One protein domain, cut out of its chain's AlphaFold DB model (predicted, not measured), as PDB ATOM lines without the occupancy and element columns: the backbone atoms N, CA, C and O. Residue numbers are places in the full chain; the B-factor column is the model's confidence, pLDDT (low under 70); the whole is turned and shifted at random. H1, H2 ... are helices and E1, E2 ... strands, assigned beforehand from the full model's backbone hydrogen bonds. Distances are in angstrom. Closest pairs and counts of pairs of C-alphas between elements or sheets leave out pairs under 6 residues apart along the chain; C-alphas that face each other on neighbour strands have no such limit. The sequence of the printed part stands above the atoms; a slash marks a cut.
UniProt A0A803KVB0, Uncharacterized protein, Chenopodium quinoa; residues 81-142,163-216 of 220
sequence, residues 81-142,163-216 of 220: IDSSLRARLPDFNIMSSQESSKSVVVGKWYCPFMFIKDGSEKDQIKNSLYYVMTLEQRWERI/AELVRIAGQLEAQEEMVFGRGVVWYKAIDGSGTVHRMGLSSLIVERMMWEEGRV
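This is residues 81 to 142 and 163 to 216 of the 220 residues of an uncharacterized protein of Chenopodium quinoa (UniProt A0A803KVB0). A long two-stranded ribbon, E1 with E2, and a curled sheet of four strands, E3 to E6, make two separate parts, and H3 runs on from E6 back beside the ribbon, near E2. H2 sits at one end of the ribbon, between its two strands along the chain, while little H1 and the long looping stretch 87 to 103 lie toward its other end. The printed part has 116 residues with three named helices and six named strands, in the order H1 E1 H2 E2 E3 E4 E5 E6 H3, a mixed class. Both sheets, E1 - E2 and E3 - E4 - E5 - E6, are antiparallel. The whole is only just compact, close to loose, with a radius of gyration of the C-alphas of 16.1 A and spans of 43 by 35 by 28 A.

Start at H1, residues 83 to 86; its closest C-alpha to E1, residues 104 to 112, is that of Arg 86, 5.3 A from Val 106. E1 bends by 53 degrees at residue 107. Beside it find E2, residues 130 to 137, antiparallel at 159 degrees, with N 109 and O 133 2.9 A apart, within hydrogen-bond range. H2, residues 121 to 127, is apart from H1 and H3, the latter residues 203 to 214. Past the cut, E3, residues 166 to 168, E4, residues 172 to 177, E5, residues 184 to 190, and E6, residues 196 to 202, form a meander, each strand the antiparallel neighbour of the one before. Look for N 168 and O 172 at 2.8 A, N 177 and O 186 at 2.8 A, and N 187 and O 199 at 2.8 A. E4 is staggered, pairing with E3 over 172 to 174 and with E5 over 175 to 177. Residues 116 to 117 pair with 200 to 201 of E6, antiparallel. H3 only grazes this strongly twisted sheet with residues 203 to 206, and H3 and E2 are near each other. In H2 and H3 every O i to N i+4 pair is within hydrogen-bond range; H1 is too short for one, and its one O i to N i+3 pair is not within range.

Find C-alpha 83 at (136.869, 147.846, 148.415), where H1 begins. E1 measures 23.4 A from first to last C-alpha, E2 23.0 A, E5 19.8 A and E6 20.1 A. H3 runs 16.2 A to C-alpha 214 at (124.688, 140.851, 151.592).

The C-alphas of Ser 96 and Lys 122 are the two farthest apart, at 46.7 A. Residues 143 to 162 are not printed, and C-alphas 142 and 163 are 12.9 A apart across the cut. The link from H1 to E1, 17 residues, is long. The mean pLDDT of the printed part is 87.4; residue 96 and residues 178 to 182 are under 70.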
ATOM      1  N   ILE A  81     138.800 141.161 147.510       93.94
ATOM      2  CA  ILE A  81     137.883 142.296 147.310       93.94
ATOM      3  C   ILE A  81     138.650 143.589 147.037       93.94
ATOM      4  O   ILE A  81     139.475 144.012 147.849       93.94
ATOM      5  N   ASP A  82     138.273 144.286 145.968       93.75
ATOM      6  CA  ASP A  82     138.612 145.689 145.771       93.75
ATOM      7  C   ASP A  82     137.541 146.568 146.426       93.75
ATOM      8  O   ASP A  82     136.484 146.843 145.858       93.75
ATOM      9  N   SER A  83     137.817 147.023 147.649       91.69
ATOM     10  CA  SER A  83     136.869 147.846 148.415       91.69
ATOM     11  C   SER A  83     136.582 149.192 147.742       91.69
ATOM     12  O   SER A  83     135.508 149.755 147.933       91.69
ATOM     13  N   SER A  84     137.529 149.712 146.954       92.00
ATOM     14  CA  SER A  84     137.404 151.019 146.313       92.00
ATOM     15  C   SER A  84     136.504 150.976 145.082       92.00
ATOM     16  O   SER A  84     135.668 151.863 144.915       92.00
ATOM     17  N   LEU A  85     136.634 149.929 144.258       90.94
ATOM     18  CA  LEU A  85     135.740 149.674 143.132       90.94
ATOM     19  C   LEU A  85     134.355 149.275 143.625       90.94
ATOM     20  O   LEU A  85     133.364 149.809 143.146       90.94
ATOM     21  N   ARG A  86     134.294 148.412 144.641       90.25
ATOM     22  CA  ARG A  86     133.038 147.896 145.189       90.25
ATOM     23  C   ARG A  86     132.144 148.957 145.832       90.25
ATOM     24  O   ARG A  86     130.928 148.798 145.861       90.25
ATOM     25  N   ALA A  87     132.739 150.024 146.364       88.88
ATOM     26  CA  ALA A  87     132.008 151.157 146.931       88.88
ATOM     27  C   ALA A  87     131.402 152.087 145.861       88.88
ATOM     28  O   ALA A  87     130.628 152.983 146.196       88.88
ATOM     29  N   ARG A  88     131.771 151.916 144.587       88.31
ATOM     30  CA  ARG A  88     131.295 152.732 143.469       88.31
ATOM     31  C   ARG A  88     130.247 151.960 142.681       88.31
ATOM     32  O   ARG A  88     130.321 150.743 142.542       88.31
ATOM     33  N   LEU A  89     129.278 152.683 142.132       87.44
ATOM     34  CA  LEU A  89     128.346 152.102 141.174       87.44
ATOM     35  C   LEU A  89     129.055 151.915 139.820       87.44
ATOM     36  O   LEU A  89     129.850 152.782 139.447       87.44
ATOM     37  N   PRO A  90     128.776 150.825 139.078       89.12
ATOM     38  CA  PRO A  90     129.266 150.666 137.712       89.12
ATOM     39  C   PRO A  90     128.815 151.823 136.818       89.12
ATOM     40  O   PRO A  90     127.758 152.418 137.047       89.12
ATOM     41  N   ASP A  91     129.571 152.101 135.757       87.06
ATOM     42  CA  ASP A  91     129.170 153.106 134.774       87.06
ATOM     43  C   ASP A  91     127.809 152.753 134.157       87.06
ATOM     44  O   ASP A  91     127.599 151.650 133.638       87.06
ATOM     45  N   PHE A  92     126.889 153.718 134.158       82.62
ATOM     46  CA  PHE A  92     125.544 153.567 133.604       82.62
ATOM     47  C   PHE A  92     125.536 153.730 132.070       82.62
ATOM     48  O   PHE A  92     124.834 154.562 131.506       82.62
ATOM     49  N   ASN A  93     126.358 152.943 131.375       78.25
ATOM     50  CA  ASN A  93     126.483 152.958 129.915       78.25
ATOM     51  C   ASN A  93     125.642 151.835 129.283       78.25
ATOM     52  O   ASN A  93     126.193 150.907 128.690       78.25
ATOM     53  N   ILE A  94     124.315 151.888 129.432       73.31
ATOM     54  CA  ILE A  94     123.393 150.939 128.786       73.31
ATOM     55  C   ILE A  94     122.900 151.556 127.474       73.31
ATOM     56  O   ILE A  94     122.127 152.513 127.480       73.31
ATOM     57  N   MET A  95     123.340 151.020 126.333       71.88
ATOM     58  CA  MET A  95     122.734 151.379 125.045       71.88
ATOM     59  C   MET A  95     121.302 150.833 124.967       71.88
ATOM     60  O   MET A  95     121.021 149.774 125.517       71.88
ATOM     61  N   SER A  96     120.409 151.502 124.229       67.12
ATOM     62  CA  SER A  96     118.982 151.120 124.115       67.12
ATOM     63  C   SER A  96     118.745 149.643 123.725       67.12
ATOM     64  O   SER A  96     117.747 149.038 124.120       67.12
ATOM     65  N   SER A  97     119.685 149.038 122.990       70.06
ATOM     66  CA  SER A  97     119.642 147.638 122.550       70.06
ATOM     67  C   SER A  97     120.257 146.625 123.524       70.06
ATOM     68  O   SER A  97     120.151 145.427 123.274       70.06
ATOM     69  N   GLN A  98     120.913 147.064 124.603       77.38
ATOM     70  CA  GLN A  98     121.580 146.181 125.560       77.38
ATOM     71  C   GLN A  98     120.707 145.928 126.791       77.38
ATOM     72  O   GLN A  98     120.042 146.827 127.305       77.38
ATOM     73  N   GLU A  99     120.719 144.684 127.267       82.75
ATOM     74  CA  GLU A  99     119.986 144.271 128.469       82.75
ATOM     75  C   GLU A  99     120.760 144.564 129.755       82.75
ATOM     76  O   GLU A  99     120.144 144.796 130.789       82.75
ATOM     77  N   SER A 100     122.091 144.649 129.690       86.25
ATOM     78  CA  SER A 100     122.940 144.923 130.847       86.25
ATOM     79  C   SER A 100     124.098 145.860 130.497       86.25
ATOM     80  O   SER A 100     124.534 145.930 129.346       86.25
ATOM     81  N   SER A 101     124.648 146.548 131.499       87.50
ATOM     82  CA  SER A 101     125.924 147.255 131.345       87.50
ATOM     83  C   SER A 101     127.091 146.271 131.230       87.50
ATOM     84  O   SER A 101     126.958 145.068 131.483       87.50
ATOM     85  N   LYS A 102     128.278 146.801 130.917       89.19
ATOM     86  CA  LYS A 102     129.530 146.070 131.146       89.19
ATOM     87  C   LYS A 102     129.643 145.712 132.628       89.19
ATOM     88  O   LYS A 102     129.287 146.531 133.480       89.19
ATOM     89  N   SER A 103     130.125 144.507 132.913       91.25
ATOM     90  CA  SER A 103     130.420 144.096 134.279       91.25
ATOM     91  C   SER A 103     131.754 144.664 134.745       91.25
ATOM     92  O   SER A 103     132.698 144.833 133.970       91.25
ATOM     93  N   VAL A 104     131.806 144.998 136.030       93.12
ATOM     94  CA  VAL A 104     133.004 145.456 136.725       93.12
ATOM     95  C   VAL A 104     133.373 144.394 137.751       93.12
ATOM     96  O   VAL A 104     132.579 144.090 138.639       93.12
ATOM     97  N   VAL A 105     134.576 143.830 137.634       94.75
ATOM     98  CA  VAL A 105     135.107 142.866 138.606       94.75
ATOM     99  C   VAL A 105     135.535 143.620 139.863       94.75
ATOM    100  O   VAL A 105     136.465 144.421 139.824       94.75
ATOM    101  N   VAL A 106     134.866 143.349 140.979       94.62
ATOM    102  CA  VAL A 106     135.118 143.984 142.286       94.62
ATOM    103  C   VAL A 106     135.683 143.021 143.325       94.62
ATOM    104  O   VAL A 106     136.019 143.414 144.442       94.62
ATOM    105  N   GLY A 107     135.817 141.750 142.963       94.81
ATOM    106  CA  GLY A 107     136.532 140.755 143.743       94.81
ATOM    107  C   GLY A 107     137.098 139.667 142.846       94.81
ATOM    108  O   GLY A 107     136.457 139.280 141.871       94.81
ATOM    109  N   LYS A 108     138.295 139.175 143.167       96.19
ATOM    110  CA  LYS A 108     138.917 138.059 142.450       96.19
ATOM    111  C   LYS A 108     139.724 137.172 143.388       96.19
ATOM    112  O   LYS A 108     140.563 137.668 144.140       96.19
ATOM    113  N   TRP A 109     139.502 135.864 143.295       94.81
ATOM    114  CA  TRP A 109     140.168 134.838 144.097       94.81
ATOM    115  C   TRP A 109     140.558 133.635 143.244       94.81
ATOM    116  O   TRP A 109     139.960 133.371 142.200       94.81
ATOM    117  N   TYR A 110     141.525 132.869 143.746       93.06
ATOM    118  CA  TYR A 110     141.791 131.518 143.273       93.06
ATOM    119  C   TYR A 110     141.189 130.502 144.235       93.06
ATOM    120  O   TYR A 110     141.498 130.502 145.426       93.06
ATOM    121  N   CYS A 111     140.363 129.614 143.699       91.75
ATOM    122  CA  CYS A 111     139.724 128.535 144.432       91.75
ATOM    123  C   CYS A 111     140.407 127.211 144.068       91.75
ATOM    124  O   CYS A 111     140.344 126.797 142.909       91.75
ATOM    125  N   PRO A 112     141.074 126.532 145.016       90.88
ATOM    126  CA  PRO A 112     141.647 125.216 144.761       90.88
ATOM    127  C   PRO A 112     140.576 124.200 144.338       90.88
ATOM    128  O   PRO A 112     139.462 124.212 144.863       90.88
ATOM    129  N   PHE A 113     140.938 123.273 143.447       89.00
ATOM    130  CA  PHE A 113     140.029 122.259 142.892       89.00
ATOM    131  C   PHE A 113     139.295 121.430 143.959       89.00
ATOM    132  O   PHE A 113     138.190 120.964 143.727       89.00
ATOM    133  N   MET A 114     139.877 121.260 145.150       86.44
ATOM    134  CA  MET A 114     139.259 120.514 146.254       86.44
ATOM    135  C   MET A 114     137.893 121.077 146.686       86.44
ATOM    136  O   MET A 114     137.079 120.329 147.223       86.44
ATOM    137  N   PHE A 115     137.629 122.362 146.426       89.38
ATOM    138  CA  PHE A 115     136.365 123.031 146.743       89.38
ATOM    139  C   PHE A 115     135.366 123.054 145.574       89.38
ATOM    140  O   PHE A 115     134.277 123.604 145.730       89.38
ATOM    141  N   ILE A 116     135.718 122.495 144.411       91.31
ATOM    142  CA  ILE A 116     134.916 122.560 143.183       91.31
ATOM    143  C   ILE A 116     134.804 121.161 142.576       91.31
ATOM    144  O   ILE A 116     135.800 120.486 142.331       91.31
ATOM    145  N   LYS A 117     133.581 120.713 142.303       89.94
ATOM    146  CA  LYS A 117     133.282 119.430 141.663       89.94
ATOM    147  C   LYS A 117     132.806 119.681 140.238       89.94
ATOM    148  O   LYS A 117     131.634 119.960 140.005       89.94
ATOM    149  N   ASP A 118     133.742 119.578 139.306       88.88
ATOM    150  CA  ASP A 118     133.569 119.848 137.878       88.88
ATOM    151  C   ASP A 118     134.220 118.703 137.080       88.88
ATOM    152  O   ASP A 118     135.281 118.830 136.472       88.88
ATOM    153  N   GLY A 119     133.631 117.511 137.209       84.94
ATOM    154  CA  GLY A 119     134.115 116.282 136.576       84.94
ATOM    155  C   GLY A 119     134.940 115.373 137.493       84.94
ATOM    156  O   GLY A 119     134.721 115.304 138.703       84.94
ATOM    157  N   SER A 120     135.846 114.593 136.894       85.00
ATOM    158  CA  SER A 120     136.655 113.619 137.630       85.00
ATOM    159  C   SER A 120     137.820 114.303 138.353       85.00
ATOM    160  O   SER A 120     138.512 115.148 137.786       85.00
ATOM    161  N   GLU A 121     138.100 113.889 139.592       83.19
ATOM    162  CA  GLU A 121     139.190 114.474 140.393       83.19
ATOM    163  C   GLU A 121     140.550 114.338 139.694       83.19
ATOM    164  O   GLU A 121     141.398 115.221 139.785       83.19
ATOM    165  N   LYS A 122     140.753 113.252 138.938       84.94
ATOM    166  CA  LYS A 122     141.982 113.024 138.169       84.94
ATOM    167  C   LYS A 122     142.161 114.066 137.065       84.94
ATOM    168  O   LYS A 122     143.281 114.531 136.854       84.94
ATOM    169  N   ASP A 123     141.083 114.418 136.371       87.56
ATOM    170  CA  ASP A 123     141.128 115.409 135.297       87.56
ATOM    171  C   ASP A 123     141.287 116.819 135.863       87.56
ATOM    172  O   ASP A 123     142.108 117.581 135.352       87.56
ATOM    173  N   GLN A 124     140.608 117.134 136.969       88.69
ATOM    174  CA  GLN A 124     140.775 118.411 137.667       88.69
ATOM    175  C   GLN A 124     142.202 118.584 138.203       88.69
ATOM    176  O   GLN A 124     142.822 119.614 137.973       88.69
ATOM    177  N   ILE A 125     142.792 117.561 138.830       85.19
ATOM    178  CA  ILE A 125     144.190 117.622 139.296       85.19
ATOM    179  C   ILE A 125     145.162 117.829 138.129       85.19
ATOM    180  O   ILE A 125     146.198 118.476 138.278       85.19
ATOM    181  N   LYS A 126     144.853 117.263 136.961       84.56
ATOM    182  CA  LYS A 126     145.717 117.366 135.786       84.56
ATOM    183  C   LYS A 126     145.601 118.723 135.089       84.56
ATOM    184  O   LYS A 126     146.621 119.251 134.654       84.56
ATOM    185  N   ASN A 127     144.383 119.245 134.959       84.81
ATOM    186  CA  ASN A 127     144.079 120.359 134.058       84.81
ATOM    187  C   ASN A 127     143.602 121.630 134.781       84.81
ATOM    188  O   ASN A 127     143.800 122.722 134.259       84.81
ATOM    189  N   SER A 128     143.019 121.503 135.975       86.69
ATOM    190  CA  SER A 128     142.263 122.564 136.656       86.69
ATOM    191  C   SER A 128     142.531 122.575 138.165       86.69
ATOM    192  O   SER A 128     141.619 122.447 138.977       86.69
ATOM    193  N   LEU A 129     143.802 122.714 138.562       88.06
ATOM    194  CA  LEU A 129     144.199 122.729 139.981       88.06
ATOM    195  C   LEU A 129     143.633 123.917 140.761       88.06
ATOM    196  O   LEU A 129     143.360 123.794 141.955       88.06
ATOM    197  N   TYR A 130     143.463 125.053 140.090       89.19
ATOM    198  CA  TYR A 130     142.807 126.224 140.645       89.19
ATOM    199  C   TYR A 130     141.828 126.787 139.628       89.19
ATOM    200  O   TYR A 130     142.117 126.844 138.433       89.19
ATOM    201  N   TYR A 131     140.704 127.251 140.143       91.56
ATOM    202  CA  TYR A 131     139.681 127.972 139.414       91.56
ATOM    203  C   TYR A 131     139.764 129.450 139.773       91.56
ATOM    204  O   TYR A 131     140.148 129.807 140.890       91.56
ATOM    205  N   VAL A 132     139.389 130.307 138.832       93.25
ATOM    206  CA  VAL A 132     139.227 131.738 139.088       93.25
ATOM    207  C   VAL A 132     137.785 131.979 139.503       93.25
ATOM    208  O   VAL A 132     136.864 131.586 138.792       93.25
ATOM    209  N   MET A 133     137.604 132.638 140.641       94.12
ATOM    210  CA  MET A 133     136.307 133.121 141.099       94.12
ATOM    211  C   MET A 133     136.315 134.645 141.072       94.12
ATOM    212  O   MET A 133     137.216 135.266 141.644       94.12
ATOM    213  N   THR A 134     135.322 135.241 140.418       94.94
ATOM    214  CA  THR A 134     135.114 136.690 140.370       94.94
ATOM    215  C   THR A 134     133.811 137.066 141.063       94.94
ATOM    216  O   THR A 134     132.842 136.313 141.045       94.94
ATOM    217  N   LEU A 135     133.806 138.236 141.696       94.00
ATOM    218  CA  LEU A 135     132.598 138.931 142.122       94.00
ATOM    219  C   LEU A 135     132.451 140.160 141.230       94.00
ATOM    220  O   LEU A 135     133.377 140.971 141.143       94.00
ATOM    221  N   GLU A 136     131.308 140.286 140.567       93.19
ATOM    222  CA  GLU A 136     131.072 141.303 139.545       93.19
ATOM    223  C   GLU A 136     129.853 142.160 139.879       93.19
ATOM    224  O   GLU A 136     128.874 141.682 140.444       93.19
ATOM    225  N   GLN A 137     129.907 143.437 139.505       90.62
ATOM    226  CA  GLN A 137     128.781 144.364 139.587       90.62
ATOM    227  C   GLN A 137     128.438 144.878 138.193       90.62
ATOM    228  O   GLN A 137     129.321 145.245 137.415       90.62
ATOM    229  N   ARG A 138     127.145 144.923 137.874       90.75
ATOM    230  CA  ARG A 138     126.622 145.484 136.627       90.75
ATOM    231  C   ARG A 138     125.210 146.014 136.828       90.75
ATOM    232  O   ARG A 138     124.533 145.633 137.778       90.75
ATOM    233  N   TRP A 139     124.773 146.865 135.912       89.62
ATOM    234  CA  TRP A 139     123.380 147.269 135.810       89.62
ATOM    235  C   TRP A 139     122.609 146.292 134.931       89.62
ATOM    236  O   TRP A 139     123.069 145.958 133.840       89.62
ATOM    237  N   GLU A 140     121.429 145.892 135.390       87.75
ATOM    238  CA  GLU A 140     120.463 145.087 134.640       87.75
ATOM    239  C   GLU A 140     119.253 145.944 134.285       87.75
ATOM    240  O   GLU A 140     118.676 146.630 135.136       87.75
ATOM    241  N   ARG A 141     118.855 145.923 133.017       86.94
ATOM    242  CA  ARG A 141     117.714 146.690 132.534       86.94
ATOM    243  C   ARG A 141     116.422 145.947 132.847       86.94
ATOM    244  O   ARG A 141     116.057 144.998 132.165       86.94
ATOM    245  N   ILE A 142     115.681 146.452 133.827       87.00
ATOM    246  CA  ILE A 142     114.364 145.911 134.202       87.00
ATOM    247  C   ILE A 142     113.216 146.460 133.342       87.00
ATOM    248  O   ILE A 142     112.148 145.859 133.267       87.00
ATOM    249  N   ALA A 163     115.932 137.461 142.950       82.19
ATOM    250  CA  ALA A 163     116.935 137.875 143.932       82.19
ATOM    251  C   ALA A 163     118.258 137.114 143.748       82.19
ATOM    252  O   ALA A 163     119.325 137.666 143.988       82.19
ATOM    253  N   GLU A 164     118.174 135.860 143.304       84.62
ATOM    254  CA  GLU A 164     119.308 134.965 143.102       84.62
ATOM    255  C   GLU A 164     119.092 134.176 141.809       84.62
ATOM    256  O   GLU A 164     117.981 133.723 141.515       84.62
ATOM    257  N   LEU A 165     120.156 134.025 141.023       88.12
ATOM    258  CA  LEU A 165     120.142 133.267 139.780       88.12
ATOM    259  C   LEU A 165     121.491 132.585 139.582       88.12
ATOM    260  O   LEU A 165     122.531 133.241 139.573       88.12
ATOM    261  N   VAL A 166     121.470 131.273 139.356       90.88
ATOM    262  CA  VAL A 166     122.680 130.486 139.108       90.88
ATOM    263  C   VAL A 166     122.723 130.068 137.646       90.88
ATOM    264  O   VAL A 166     121.726 129.603 137.091       90.88
ATOM    265  N   ARG A 167     123.887 130.224 137.006       92.00
ATOM    266  CA  ARG A 167     124.114 129.812 135.616       92.00
ATOM    267  C   ARG A 167     125.349 128.924 135.500       92.00
ATOM    268  O   ARG A 167     126.411 129.268 136.010       92.00
ATOM    269  N   ILE A 168     125.234 127.820 134.765       91.94
ATOM    270  CA  ILE A 168     126.364 126.980 134.347       91.94
ATOM    271  C   ILE A 168     126.796 127.399 132.938       91.94
ATOM    272  O   ILE A 168     125.963 127.681 132.073       91.94
ATOM    273  N   ALA A 169     128.113 127.480 132.720       88.25
ATOM    274  CA  ALA A 169     128.721 127.967 131.477       88.25
ATOM    275  C   ALA A 169     128.215 129.364 131.043       88.25
ATOM    276  O   ALA A 169     128.193 129.692 129.860       88.25
ATOM    277  N   GLY A 170     127.760 130.179 132.002       84.75
ATOM    278  CA  GLY A 170     127.240 131.532 131.773       84.75
ATOM    279  C   GLY A 170     125.884 131.610 131.062       84.75
ATOM    280  O   GLY A 170     125.346 132.704 130.923       84.75
ATOM    281  N   GLN A 171     125.307 130.485 130.634       84.88
ATOM    282  CA  GLN A 171     124.108 130.467 129.789       84.88
ATOM    283  C   GLN A 171     122.983 129.633 130.391       84.88
ATOM    284  O   GLN A 171     121.834 130.069 130.396       84.88
ATOM    285  N   LEU A 172     123.312 128.459 130.926       90.38
ATOM    286  CA  LEU A 172     122.324 127.480 131.352       90.38
ATOM    287  C   LEU A 172     121.849 127.796 132.764       90.38
ATOM    288  O   LEU A 172     122.626 127.680 133.709       90.38
ATOM    289  N   GLU A 173     120.586 128.185 132.910       90.94
ATOM    290  CA  GLU A 173     119.990 128.398 134.227       90.94
ATOM    291  C   GLU A 173     119.988 127.085 135.006       90.94
ATOM    292  O   GLU A 173     119.520 126.046 134.530       90.94
ATOM    293  N   ALA A 174     120.589 127.133 136.188       92.62
ATOM    294  CA  ALA A 174     120.820 125.975 137.019       92.62
ATOM    295  C   ALA A 174     119.953 126.050 138.270       92.62
ATOM    296  O   ALA A 174     119.778 127.110 138.866       92.62
ATOM    297  N   GLN A 175     119.438 124.897 138.675       91.00
ATOM    298  CA  GLN A 175     118.719 124.742 139.930       91.00
ATOM    299  C   GLN A 175     119.628 124.080 140.956       91.00
ATOM    300  O   GLN A 175     120.422 123.195 140.615       91.00
ATOM    301  N   GLU A 176     119.504 124.512 142.207       89.44
ATOM    302  CA  GLU A 176     120.134 123.830 143.327       89.44
ATOM    303  C   GLU A 176     119.496 122.451 143.512       89.44
ATOM    304  O   GLU A 176     118.274 122.292 143.565       89.44
ATOM    305  N   GLU A 177     120.338 121.429 143.585       85.12
ATOM    306  CA  GLU A 177     119.934 120.062 143.838       85.12
ATOM    307  C   GLU A 177     120.102 119.768 145.330       85.12
ATOM    308  O   GLU A 177     121.218 119.787 145.854       85.12
ATOM    309  N   MET A 178     118.998 119.449 146.016       68.94
ATOM    310  CA  MET A 178     119.054 118.971 147.399       68.94
ATOM    311  C   MET A 178     119.693 117.582 147.446       68.94
ATOM    312  O   MET A 178     119.024 116.552 147.359       68.94
ATOM    313  N   VAL A 179     121.013 117.556 147.599       69.62
ATOM    314  CA  VAL A 179     121.776 116.337 147.843       69.62
ATOM    315  C   VAL A 179     122.116 116.277 149.325       69.62
ATOM    316  O   VAL A 179     122.764 117.169 149.868       69.62
ATOM    317  N   PHE A 180     121.718 115.192 149.990       54.78
ATOM    318  CA  PHE A 180     122.115 114.913 151.369       54.78
ATOM    319  C   PHE A 180     123.600 114.515 151.413       54.78
ATOM    320  O   PHE A 180     123.952 113.338 151.428       54.78
ATOM    321  N   GLY A 181     124.485 115.508 151.402       56.78
ATOM    322  CA  GLY A 181     125.931 115.348 151.511       56.78
ATOM    323  C   GLY A 181     126.527 116.557 152.222       56.78
ATOM    324  O   GLY A 181     126.189 117.694 151.908       56.78
ATOM    325  N   ARG A 182     127.384 116.335 153.224       67.44
ATOM    326  CA  ARG A 182     127.989 117.442 153.978       67.44
ATOM    327  C   ARG A 182     128.953 118.223 153.076       67.44
ATOM    328  O   ARG A 182     129.854 117.631 152.490       67.44
ATOM    329  N   GLY A 183     128.777 119.543 153.006       79.62
ATOM    330  CA  GLY A 183     129.818 120.488 152.583       79.62
ATOM    331  C   GLY A 183     129.911 120.839 151.094       79.62
ATOM    332  O   GLY A 183     130.810 121.602 150.738       79.62
ATOM    333  N   VAL A 184     129.021 120.333 150.228       86.75
ATOM    334  CA  VAL A 184     128.966 120.693 148.794       86.75
ATOM    335  C   VAL A 184     127.528 121.005 148.381       86.75
ATOM    336  O   VAL A 184     126.639 120.183 148.586       86.75
ATOM    337  N   VAL A 185     127.328 122.163 147.760       90.25
ATOM    338  CA  VAL A 185     126.088 122.583 147.104       90.25
ATOM    339  C   VAL A 185     126.164 122.180 145.636       90.25
ATOM    340  O   VAL A 185     127.141 122.500 144.953       90.25
ATOM    341  N   TRP A 186     125.166 121.444 145.155       92.19
ATOM    342  CA  TRP A 186     125.121 120.948 143.782       92.19
ATOM    343  C   TRP A 186     124.171 121.779 142.936       92.19
ATOM    344  O   TRP A 186     123.045 122.039 143.338       92.19
ATOM    345  N   TYR A 187     124.609 122.130 141.734       93.00
ATOM    346  CA  TYR A 187     123.812 122.823 140.736       93.00
ATOM    347  C   TYR A 187     123.660 121.950 139.502       93.00
ATOM    348  O   TYR A 187     124.626 121.343 139.027       93.00
ATOM    349  N   LYS A 188     122.440 121.903 138.972       94.19
ATOM    350  CA  LYS A 188     122.086 121.122 137.791       94.19
ATOM    351  C   LYS A 188     121.407 122.011 136.760       94.19
ATOM    352  O   LYS A 188     120.442 122.700 137.077       94.19
ATOM    353  N   ALA A 189     121.863 121.923 135.518       93.81
ATOM    354  CA  ALA A 189     121.217 122.535 134.365       93.81
ATOM    355  C   ALA A 189     121.044 121.509 133.240       93.81
ATOM    356  O   ALA A 189     121.755 120.504 133.183       93.81
ATOM    357  N   ILE A 190     120.082 121.743 132.352       92.19
ATOM    358  CA  ILE A 190     119.836 120.905 131.176       92.19
ATOM    359  C   ILE A 190     119.900 121.819 129.959       92.19
ATOM    360  O   ILE A 190     119.247 122.859 129.942       92.19
ATOM    361  N   ASP A 191     120.714 121.461 128.968       91.94
ATOM    362  CA  ASP A 191     120.800 122.240 127.734       91.94
ATOM    363  C   ASP A 191     119.697 121.878 126.726       91.94
ATOM    364  O   ASP A 191     118.913 120.949 126.924       91.94
ATOM    365  N   GLY A 192     119.640 122.611 125.609       88.44
ATOM    366  CA  GLY A 192     118.635 122.394 124.562       88.44
ATOM    367  C   GLY A 192     118.703 121.022 123.875       88.44
ATOM    368  O   GLY A 192     117.745 120.639 123.211       88.44
ATOM    369  N   SER A 193     119.799 120.271 124.041       91.19
ATOM    370  CA  SER A 193     119.935 118.894 123.544       91.19
ATOM    371  C   SER A 193     119.440 117.841 124.542       91.19
ATOM    372  O   SER A 193     119.386 116.658 124.213       91.19
ATOM    373  N   GLY A 194     119.077 118.255 125.762       90.19
ATOM    374  CA  GLY A 194     118.737 117.359 126.865       90.19
ATOM    375  C   GLY A 194     119.954 116.862 127.652       90.19
ATOM    376  O   GLY A 194     119.797 116.021 128.542       90.19
ATOM    377  N   THR A 195     121.159 117.366 127.368       92.75
ATOM    378  CA  THR A 195     122.367 116.987 128.108       92.75
ATOM    379  C   THR A 195     122.357 117.650 129.482       92.75
ATOM    380  O   THR A 195     122.097 118.847 129.622       92.75
ATOM    381  N   VAL A 196     122.629 116.853 130.518       91.75
ATOM    382  CA  VAL A 196     122.653 117.310 131.909       91.75
ATOM    383  C   VAL A 196     124.047 117.815 132.264       91.75
ATOM    384  O   VAL A 196     125.013 117.056 132.249       91.75
ATOM    385  N   HIS A 197     124.118 119.075 132.675       91.75
ATOM    386  CA  HIS A 197     125.308 119.713 133.220       91.75
ATOM    387  C   HIS A 197     125.188 119.787 134.739       91.75
ATOM    388  O   HIS A 197     124.148 120.185 135.269       91.75
ATOM    389  N   ARG A 198     126.240 119.382 135.452       91.38
ATOM    390  CA  ARG A 198     126.277 119.377 136.918       91.38
ATOM    391  C   ARG A 198     127.590 119.943 137.423       91.38
ATOM    392  O   ARG A 198     128.649 119.531 136.960       91.38
ATOM    393  N   MET A 199     127.500 120.824 138.410       91.50
ATOM    394  CA  MET A 199     128.650 121.417 139.082       91.50
ATOM    395  C   MET A 199     128.399 121.449 140.585       91.50
ATOM    396  O   MET A 199     127.300 121.783 141.020       91.50
ATOM    397  N   GLY A 200     129.403 121.094 141.379       91.62
ATOM    398  CA  GLY A 200     129.358 121.222 142.832       91.62
ATOM    399  C   GLY A 200     130.306 122.310 143.316       91.62
ATOM    400  O   GLY A 200     131.454 122.368 142.879       91.62
ATOM    401  N   LEU A 201     129.857 123.142 144.246       91.88
ATOM    402  CA  LEU A 201     130.689 124.117 144.945       91.88
ATOM    403  C   LEU A 201     130.693 123.796 146.432       91.88
ATOM    404  O   LEU A 201     129.672 123.413 146.992       91.88
ATOM    405  N   SER A 202     131.833 123.952 147.098       89.44
ATOM    406  CA  SER A 202     131.874 123.819 148.552       89.44
ATOM    407  C   SER A 202     130.943 124.838 149.208       89.44
ATOM    408  O   SER A 202     130.933 126.006 148.813       89.44
ATOM    409  N   SER A 203     130.215 124.424 150.248       88.06
ATOM    410  CA  SER A 203     129.347 125.327 151.014       88.06
ATOM    411  C   SER A 203     130.120 126.519 151.581       88.06
ATOM    412  O   SER A 203     129.594 127.622 151.610       88.06
ATOM    413  N   LEU A 204     131.407 126.343 151.904       88.19
ATOM    414  CA  LEU A 204     132.292 127.427 152.342       88.19
ATOM    415  C   LEU A 204     132.425 128.549 151.301       88.19
ATOM    416  O   LEU A 204     132.525 129.716 151.669       88.19
ATOM    417  N   ILE A 205     132.443 128.205 150.008       91.31
ATOM    418  CA  ILE A 205     132.487 129.193 148.922       91.31
ATOM    419  C   ILE A 205     131.134 129.894 148.813       91.31
ATOM    420  O   ILE A 205     131.093 131.122 148.767       91.31
ATOM    421  N   VAL A 206     130.043 129.122 148.797       90.62
ATOM    422  CA  VAL A 206     128.679 129.644 148.631       90.62
ATOM    423  C   VAL A 206     128.312 130.584 149.780       90.62
ATOM    424  O   VAL A 206     127.982 131.742 149.543       90.62
ATOM    425  N   GLU A 207     128.472 130.136 151.026       90.00
ATOM    426  CA  GLU A 207     128.206 130.934 152.229       90.00
ATOM    427  C   GLU A 207     129.063 132.200 152.264       90.00
ATOM    428  O   GLU A 207     128.575 133.281 152.604       90.00
ATOM    429  N   ARG A 208     130.342 132.096 151.871       90.25
ATOM    430  CA  ARG A 208     131.208 133.271 151.802       90.25
ATOM    431  C   ARG A 208     130.712 134.264 150.757       90.25
ATOM    432  O   ARG A 208     130.745 135.458 151.040       90.25
ATOM    433  N   MET A 209     130.266 133.808 149.589       89.75
ATOM    434  CA  MET A 209     129.783 134.709 148.545       89.75
ATOM    435  C   MET A 209     128.475 135.391 148.947       89.75
ATOM    436  O   MET A 209     128.395 136.613 148.861       89.75
ATOM    437  N   MET A 210     127.524 134.644 149.513       88.44
ATOM    438  CA  MET A 210     126.287 135.211 150.064       88.44
ATOM    439  C   MET A 210     126.577 136.277 151.130       88.44
ATOM    440  O   MET A 210     125.971 137.350 151.139       88.44
ATOM    441  N   TRP A 211     127.538 136.007 152.022       88.06
ATOM    442  CA  TRP A 211     127.972 136.975 153.026       88.06
ATOM    443  C   TRP A 211     128.607 138.216 152.401       88.06
ATOM    444  O   TRP A 211     128.373 139.330 152.866       88.06
ATOM    445  N   GLU A 212     129.422 138.052 151.356       89.19
ATOM    446  CA  GLU A 212     129.975 139.193 150.640       89.19
ATOM    447  C   GLU A 212     128.849 140.010 150.001       89.19
ATOM    448  O   GLU A 212     128.779 141.211 150.259       89.19
ATOM    449  N   GLU A 213     127.966 139.409 149.207       86.44
ATOM    450  CA  GLU A 213     126.872 140.097 148.508       86.44
ATOM    451  C   GLU A 213     125.950 140.856 149.470       86.44
ATOM    452  O   GLU A 213     125.682 142.041 149.252       86.44
ATOM    453  N   GLY A 214     125.571 140.243 150.595       83.94
ATOM    454  CA  GLY A 214     124.688 140.851 151.592       83.94
ATOM    455  C   GLY A 214     125.243 142.100 152.292       83.94
ATOM    456  O   GLY A 214     124.473 142.871 152.857       83.94
ATOM    457  N   ARG A 215     126.562 142.343 152.261       81.44
ATOM    458  CA  ARG A 215     127.183 143.516 152.915       81.44
ATOM    459  C   ARG A 215     127.120 144.803 152.099       81.44
ATOM    460  O   ARG A 215     127.351 145.872 152.655       81.44
ATOM    461  N   VAL A 216     126.917 144.691 150.788       74.44
ATOM    462  CA  VAL A 216     126.981 145.824 149.847       74.44
ATOM    463  C   VAL A 216     125.724 145.913 148.990       74.44
ATOM    464  O   VAL A 216     125.377 147.000 148.533       74.44
TER     465      VAL A 216